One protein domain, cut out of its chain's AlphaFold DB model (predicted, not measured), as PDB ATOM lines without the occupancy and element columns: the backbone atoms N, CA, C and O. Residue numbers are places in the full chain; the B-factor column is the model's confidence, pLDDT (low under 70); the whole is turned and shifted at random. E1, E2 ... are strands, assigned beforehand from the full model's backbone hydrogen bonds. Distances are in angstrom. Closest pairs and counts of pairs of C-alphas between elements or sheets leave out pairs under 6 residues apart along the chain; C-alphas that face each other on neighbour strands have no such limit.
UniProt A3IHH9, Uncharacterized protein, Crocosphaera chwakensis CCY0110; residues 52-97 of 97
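What this domain is: This is residues 52 to 97 of the 97 residues of an uncharacterized protein of Crocosphaera chwakensis CCY0110 (UniProt A3IHH9). A single narrow sheet of four strands, with no named helix over either face, makes the body: the hairpin E2 and E3 forms one half, and E1 side by side with E4 forms the other. The two links that join these halves, residues 59 to 65 and 81 to 86, both turn at one end of the sheet, while residues 93 to 97 run on as a tail at the other end; the strands run along the long axis, and the links and the tail lengthen it at its two ends. The 46 printed residues hold four named strands, E1, E2, E3 and E4 along the chain, in the sheet order E2, E3, E1, E4, which is mixed, and the class is all strand. The whole is only just loose, close to compact, with a radius of gyration of the C-alphas of 11.7 A, and its outline is a rod of 39 by 16 by 12 A.

How they stand to each other: E1, residues 52 to 58, is an inner strand and has E4, residues 87 to 92, as its antiparallel neighbour at 156 degrees. C-alphas 52 and 92 face each other at 4.4 A, and N 53 and O 91 are within hydrogen-bond range at 2.8 A, as are N 89 and O 55 at 3.0 A. The other neighbour of E1 is E3, residues 73 to 80, parallel to it at 28 degrees. C-alphas 77 and 55 face each other at 4.4 A, and N 56 and O 77 are 2.9 A apart, within hydrogen-bond range. E2, residues 66 to 70, forms a hairpin with E3 through a tight link of 2 residues, antiparallel at 162 degrees. C-alphas 67 and 76 face each other at 4.1 A, and N 68 and O 75 are within hydrogen-bond range at 2.8 A. E3 bends by 66 degrees at residue 77, and its pairing is staggered: residues 73 to 78 pair with E2, and residues 78 to 80 with E1. E2 and E4 are the edge strands and are apart.

Where its parts are: E1 begins at C-alpha 52 (116.191, 133.052, 140.386) and is 19.1 A from first to last C-alpha. E2 is 13.3 A long. E3, the longest strand by residues with 8, is 19.6 A long and ends at C-alpha 80 (102.006, 145.534, 135.629). E4 is 16.6 A long and ends at C-alpha 92 (113.091, 130.898, 142.714).

The domain as a whole: The two C-alphas farthest apart are those of Pro 61 and Asn 97, at 38.7 A. The printed part has no cut and ends at residue 97, the chain's last residue. The links E1 to E2 and E3 to E4 are short, with 7 and 6 residues. The mean pLDDT of the printed part is 91.8, and residues 96 to 97 are under 70.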
ATOM      1  N   TYR A  52     117.236 132.110 140.009       95.94
ATOM      2  CA  TYR A  52     116.191 133.052 140.386       95.94
ATOM      3  C   TYR A  52     115.878 133.978 139.222       95.94
ATOM      4  O   TYR A  52     116.767 134.352 138.453       95.94
ATOM      5  N   VAL A  53     114.620 134.386 139.142       96.62
ATOM      6  CA  VAL A  53     114.129 135.406 138.226       96.62
ATOM      7  C   VAL A  53     113.759 136.647 139.032       96.62
ATOM      8  O   VAL A  53     113.104 136.552 140.067       96.62
ATOM      9  N   LEU A  54     114.207 137.812 138.566       97.25
ATOM     10  CA  LEU A  54     113.840 139.105 139.135       97.25
ATOM     11  C   LEU A  54     112.699 139.680 138.296       97.25
ATOM     12  O   LEU A  54     112.907 140.026 137.133       97.25
ATOM     13  N   VAL A  55     111.509 139.766 138.883       97.75
ATOM     14  CA  VAL A  55     110.307 140.290 138.228       97.75
ATOM     15  C   VAL A  55     110.166 141.762 138.561       97.75
ATOM     16  O   VAL A  55     109.984 142.114 139.724       97.75
ATOM     17  N   TYR A  56     110.238 142.624 137.555       97.31
ATOM     18  CA  TYR A  56     109.967 144.046 137.719       97.31
ATOM     19  C   TYR A  56     108.465 144.320 137.576       97.31
ATOM     20  O   TYR A  56     107.872 144.052 136.529       97.31
ATOM     21  N   TYR A  57     107.858 144.894 138.613       97.19
ATOM     22  CA  TYR A  57     106.468 145.337 138.610       97.19
ATOM     23  C   TYR A  57     106.406 146.844 138.375       97.19
ATOM     24  O   TYR A  57     106.858 147.632 139.206       97.19
ATOM     25  N   SER A  58     105.827 147.254 137.247       95.44
ATOM     26  CA  SER A  58     105.705 148.662 136.861       95.44
ATOM     27  C   SER A  58     104.287 149.189 137.101       95.44
ATOM     28  O   SER A  58     103.338 148.557 136.643       95.44
ATOM     29  N   PRO A  59     104.096 150.370 137.714       94.06
ATOM     30  CA  PRO A  59     102.767 150.964 137.898       94.06
ATOM     31  C   PRO A  59     102.171 151.526 136.594       94.06
ATOM     32  O   PRO A  59     101.039 152.001 136.576       94.06
ATOM     33  N   LYS A  60     102.929 151.512 135.488       92.50
ATOM     34  CA  LYS A  60     102.489 152.081 134.212       92.50
ATOM     35  C   LYS A  60     101.378 151.229 133.578       92.50
ATOM     36  O   LYS A  60     101.557 150.018 133.447       92.50
ATOM     37  N   PRO A  61     100.270 151.839 133.124       83.88
ATOM     38  CA  PRO A  61      99.146 151.107 132.538       83.88
ATOM     39  C   PRO A  61      99.464 150.476 131.174       83.88
ATOM     40  O   PRO A  61      98.819 149.512 130.778       83.88
ATOM     41  N   ASP A  62     100.469 150.985 130.462       86.94
ATOM     42  CA  ASP A  62     100.954 150.490 129.168       86.94
ATOM     43  C   ASP A  62     102.234 149.644 129.301       86.94
ATOM     44  O   ASP A  62     103.041 149.542 128.371       86.94
ATOM     45  N   CYS A  63     102.440 149.035 130.472       89.00
ATOM     46  CA  CYS A  63     103.602 148.204 130.744       89.00
ATOM     47  C   CYS A  63     103.695 147.036 129.747       89.00
ATOM     48  O   CYS A  63     102.832 146.156 129.694       89.00
ATOM     49  N   LYS A  64     104.779 147.011 128.964       92.19
ATOM     50  CA  LYS A  64     105.101 145.877 128.095       92.19
ATOM     51  C   LYS A  64     105.564 144.713 128.955       92.19
ATOM     52  O   LYS A  64     106.678 144.735 129.474       92.19
ATOM     53  N   GLN A  65     104.705 143.710 129.072       94.06
ATOM     54  CA  GLN A  65     105.043 142.475 129.758       94.06
ATOM     55  C   GLN A  65     106.144 141.727 129.000       94.06
ATOM     56  O   GLN A  65     106.192 141.739 127.767       94.06
ATOM     57  N   ASP A  66     107.028 141.082 129.752       96.12
ATOM     58  CA  ASP A  66     108.064 140.195 129.226       96.12
ATOM     59  C   ASP A  66     108.189 138.982 130.146       96.12
ATOM     60  O   ASP A  66     107.922 139.073 131.347       96.12
ATOM     61  N   SER A  67     108.596 137.850 129.584       96.00
ATOM     62  CA  SER A  67     108.716 136.573 130.290       96.00
ATOM     63  C   SER A  67     109.892 135.749 129.771       96.00
ATOM     64  O   SER A  67     110.484 136.071 128.741       96.00
ATOM     65  N   ILE A  68     110.296 134.700 130.475       94.12
ATOM     66  CA  ILE A  68     111.355 133.786 130.055       94.12
ATOM     67  C   ILE A  68     110.931 132.338 130.294       94.12
ATOM     68  O   ILE A  68     110.565 131.953 131.401       94.12
ATOM     69  N   LEU A  69     111.052 131.518 129.248       92.31
ATOM     70  CA  LEU A  69     110.814 130.084 129.334       92.31
ATOM     71  C   LEU A  69     112.039 129.390 129.941       92.31
ATOM     72  O   LEU A  69     113.093 129.318 129.303       92.31
ATOM     73  N   LEU A  70     111.890 128.850 131.148       90.69
ATOM     74  CA  LEU A  70     112.920 128.095 131.860       90.69
ATOM     75  C   LEU A  70     112.332 126.758 132.308       90.69
ATOM     76  O   LEU A  70     111.294 126.714 132.956       90.69
ATOM     77  N   ASN A  71     112.993 125.652 131.955       87.69
ATOM     78  CA  ASN A  71     112.555 124.294 132.313       87.69
ATOM     79  C   ASN A  71     111.090 123.989 131.926       87.69
ATOM     80  O   ASN A  71     110.386 123.285 132.637       87.69
ATOM     81  N   GLY A  72     110.615 124.543 130.804       89.81
ATOM     82  CA  GLY A  72     109.233 124.364 130.341       89.81
ATOM     83  C   GLY A  72     108.188 125.211 131.077       89.81
ATOM     84  O   GLY A  72     107.016 125.151 130.716       89.81
ATOM     85  N   VAL A  73     108.598 126.024 132.053       93.56
ATOM     86  CA  VAL A  73     107.741 126.960 132.791       93.56
ATOM     87  C   VAL A  73     108.038 128.384 132.331       93.56
ATOM     88  O   VAL A  73     109.200 128.762 132.168       93.56
ATOM     89  N   ASP A  74     106.992 129.171 132.087       95.31
ATOM     90  CA  ASP A  74     107.134 130.577 131.715       95.31
ATOM     91  C   ASP A  74     107.161 131.455 132.970       95.31
ATOM     92  O   ASP A  74     106.197 131.492 133.737       95.31
ATOM     93  N   TYR A  75     108.281 132.142 133.191       96.38
ATOM     94  CA  TYR A  75     108.482 133.028 134.336       96.38
ATOM     95  C   TYR A  75     108.383 134.489 133.899       96.38
ATOM     96  O   TYR A  75     109.037 134.875 132.929       96.38
ATOM     97  N   PRO A  76     107.628 135.342 134.606       97.06
ATOM     98  CA  PRO A  76     107.565 136.755 134.266       97.06
ATOM     99  C   PRO A  76     108.899 137.453 134.543       97.06
ATOM    100  O   PRO A  76     109.596 137.138 135.500       97.06
ATOM    101  N   LEU A  77     109.241 138.435 133.717       96.81
ATOM    102  CA  LEU A  77     110.347 139.372 133.943       96.81
ATOM    103  C   LEU A  77     109.841 140.792 134.157       96.81
ATOM    104  O   LEU A  77     110.448 141.563 134.895       96.81
ATOM    105  N   VAL A  78     108.730 141.136 133.505       97.06
ATOM    106  CA  VAL A  78     108.077 142.435 133.634       97.06
ATOM    107  C   VAL A  78     106.573 142.224 133.721       97.06
ATOM    108  O   VAL A  78     105.988 141.582 132.845       97.06
ATOM    109  N   GLN A  79     105.948 142.784 134.753       96.00
ATOM    110  CA  GLN A  79     104.500 142.770 134.945       96.00
ATOM    111  C   GLN A  79     103.975 144.153 135.319       96.00
ATOM    112  O   GLN A  79     104.704 145.015 135.814       96.00
ATOM    113  N   GLN A  80     102.682 144.369 135.080       94.81
ATOM    114  CA  GLN A  80     102.006 145.534 135.629       94.81
ATOM    115  C   GLN A  80     101.844 145.340 137.138       94.81
ATOM    116  O   GLN A  80     101.384 144.293 137.593       94.81
ATOM    117  N   SER A  81     102.220 146.355 137.907       94.31
ATOM    118  CA  SER A  81     101.996 146.392 139.345       94.31
ATOM    119  C   SER A  81     100.492 146.435 139.627       94.31
ATOM    120  O   SER A  81      99.789 147.250 139.023       94.31
ATOM    121  N   PRO A  82      99.976 145.605 140.552       90.69
ATOM    122  CA  PRO A  82      98.597 145.725 141.022       90.69
ATOM    123  C   PRO A  82      98.386 146.974 141.896       90.69
ATOM    124  O   PRO A  82      97.253 147.287 142.252       90.69
ATOM    125  N   ASN A  83      99.469 147.676 142.248       89.31
ATOM    126  CA  ASN A  83      99.477 148.871 143.079       89.31
ATOM    127  C   ASN A  83     100.004 150.083 142.292       89.31
ATOM    128  O   ASN A  83     100.569 149.959 141.208       89.31
ATOM    129  N   GLU A  84      99.919 151.271 142.889       91.12
ATOM    130  CA  GLU A  84     100.444 152.516 142.303       91.12
ATOM    131  C   GLU A  84     101.961 152.712 142.509       91.12
ATOM    132  O   GLU A  84     102.483 153.806 142.306       91.12
ATOM    133  N   PHE A  85     102.694 151.666 142.908       93.00
ATOM    134  CA  PHE A  85     104.142 151.724 143.135       93.00
ATOM    135  C   PHE A  85     104.900 150.642 142.362       93.00
ATOM    136  O   PHE A  85     104.356 149.581 142.044       93.00
ATOM    137  N   GLU A  86     106.171 150.925 142.071       95.75
ATOM    138  CA  GLU A  86     107.096 149.972 141.459       95.75
ATOM    139  C   GLU A  86     107.830 149.132 142.507       95.75
ATOM    140  O   GLU A  86     108.164 149.622 143.588       95.75
ATOM    141  N   TYR A  87     108.081 147.864 142.187       96.75
ATOM    142  CA  TYR A  87     108.862 146.961 143.031       96.75
ATOM    143  C   TYR A  87     109.457 145.809 142.217       96.75
ATOM    144  O   TYR A  87     109.060 145.566 141.078       96.75
ATOM    145  N   THR A  88     110.405 145.090 142.819       97.06
ATOM    146  CA  THR A  88     110.988 143.876 142.241       97.06
ATOM    147  C   THR A  88     110.747 142.700 143.171       97.06
ATOM    148  O   THR A  88     111.040 142.778 144.363       97.06
ATOM    149  N   GLU A  89     110.248 141.603 142.618       97.31
ATOM    150  CA  GLU A  89     110.109 140.327 143.316       97.31
ATOM    151  C   GLU A  89     111.198 139.359 142.850       97.31
ATOM    152  O   GLU A  89     111.542 139.324 141.669       97.31
ATOM    153  N   ILE A  90     111.748 138.571 143.774       97.44
ATOM    154  CA  ILE A  90     112.704 137.508 143.454       97.44
ATOM    155  C   ILE A  90     111.960 136.180 143.544       97.44
ATOM    156  O   ILE A  90     111.527 135.787 144.625       97.44
ATOM    157  N   ILE A  91     111.845 135.486 142.416       97.31
ATOM    158  CA  ILE A  91     111.178 134.188 142.314       97.31
ATOM    159  C   ILE A  91     112.237 133.111 142.093       97.31
ATOM    160  O   ILE A  91     113.054 133.216 141.179       97.31
ATOM    161  N   GLU A  92     112.240 132.073 142.927       96.38
ATOM    162  CA  GLU A  92     113.091 130.898 142.714       96.38
ATOM    163  C   GLU A  92     112.547 130.053 141.556       96.38
ATOM    164  O   GLU A  92     111.353 129.758 141.487       96.38
ATOM    165  N   VAL A  93     113.429 129.657 140.639       93.88
ATOM    166  CA  VAL A  93     113.077 128.784 139.517       93.88
ATOM    167  C   VAL A  93     113.011 127.346 140.017       93.88
ATOM    168  O   VAL A  93     114.010 126.784 140.474       93.88
ATOM    169  N   GLY A  94     111.830 126.738 139.899       87.38
ATOM    170  CA  GLY A  94     111.618 125.333 140.223       87.38
ATOM    171  C   GLY A  94     112.468 124.419 139.338       87.38
ATOM    172  O   GLY A  94     112.614 124.645 138.130       87.38
ATOM    173  N   ARG A  95     113.033 123.374 139.943       71.31
ATOM    174  CA  ARG A  95     113.734 122.304 139.234       71.31
ATOM    175  C   ARG A  95     113.138 120.965 139.617       71.31
ATOM    176  O   ARG A  95     112.968 120.687 140.802       71.31
ATOM    177  N   ASP A  96     112.879 120.151 138.603       60.62
ATOM    178  CA  ASP A  96     112.731 118.716 138.789       60.62
ATOM    179  C   ASP A  96     114.125 118.177 139.142       60.62
ATOM    180  O   ASP A  96     115.067 118.327 138.358       60.62
ATOM    181  N   ASN A  97     114.271 117.665 140.366       49.28
ATOM    182  CA  ASN A  97     115.490 116.995 140.832       49.28
ATOM    183  C   ASN A  97     115.689 115.651 140.131       49.28
ATOM    184  O   ASN A  97     114.686 114.915 139.983       49.28
TER     185      ASN A  97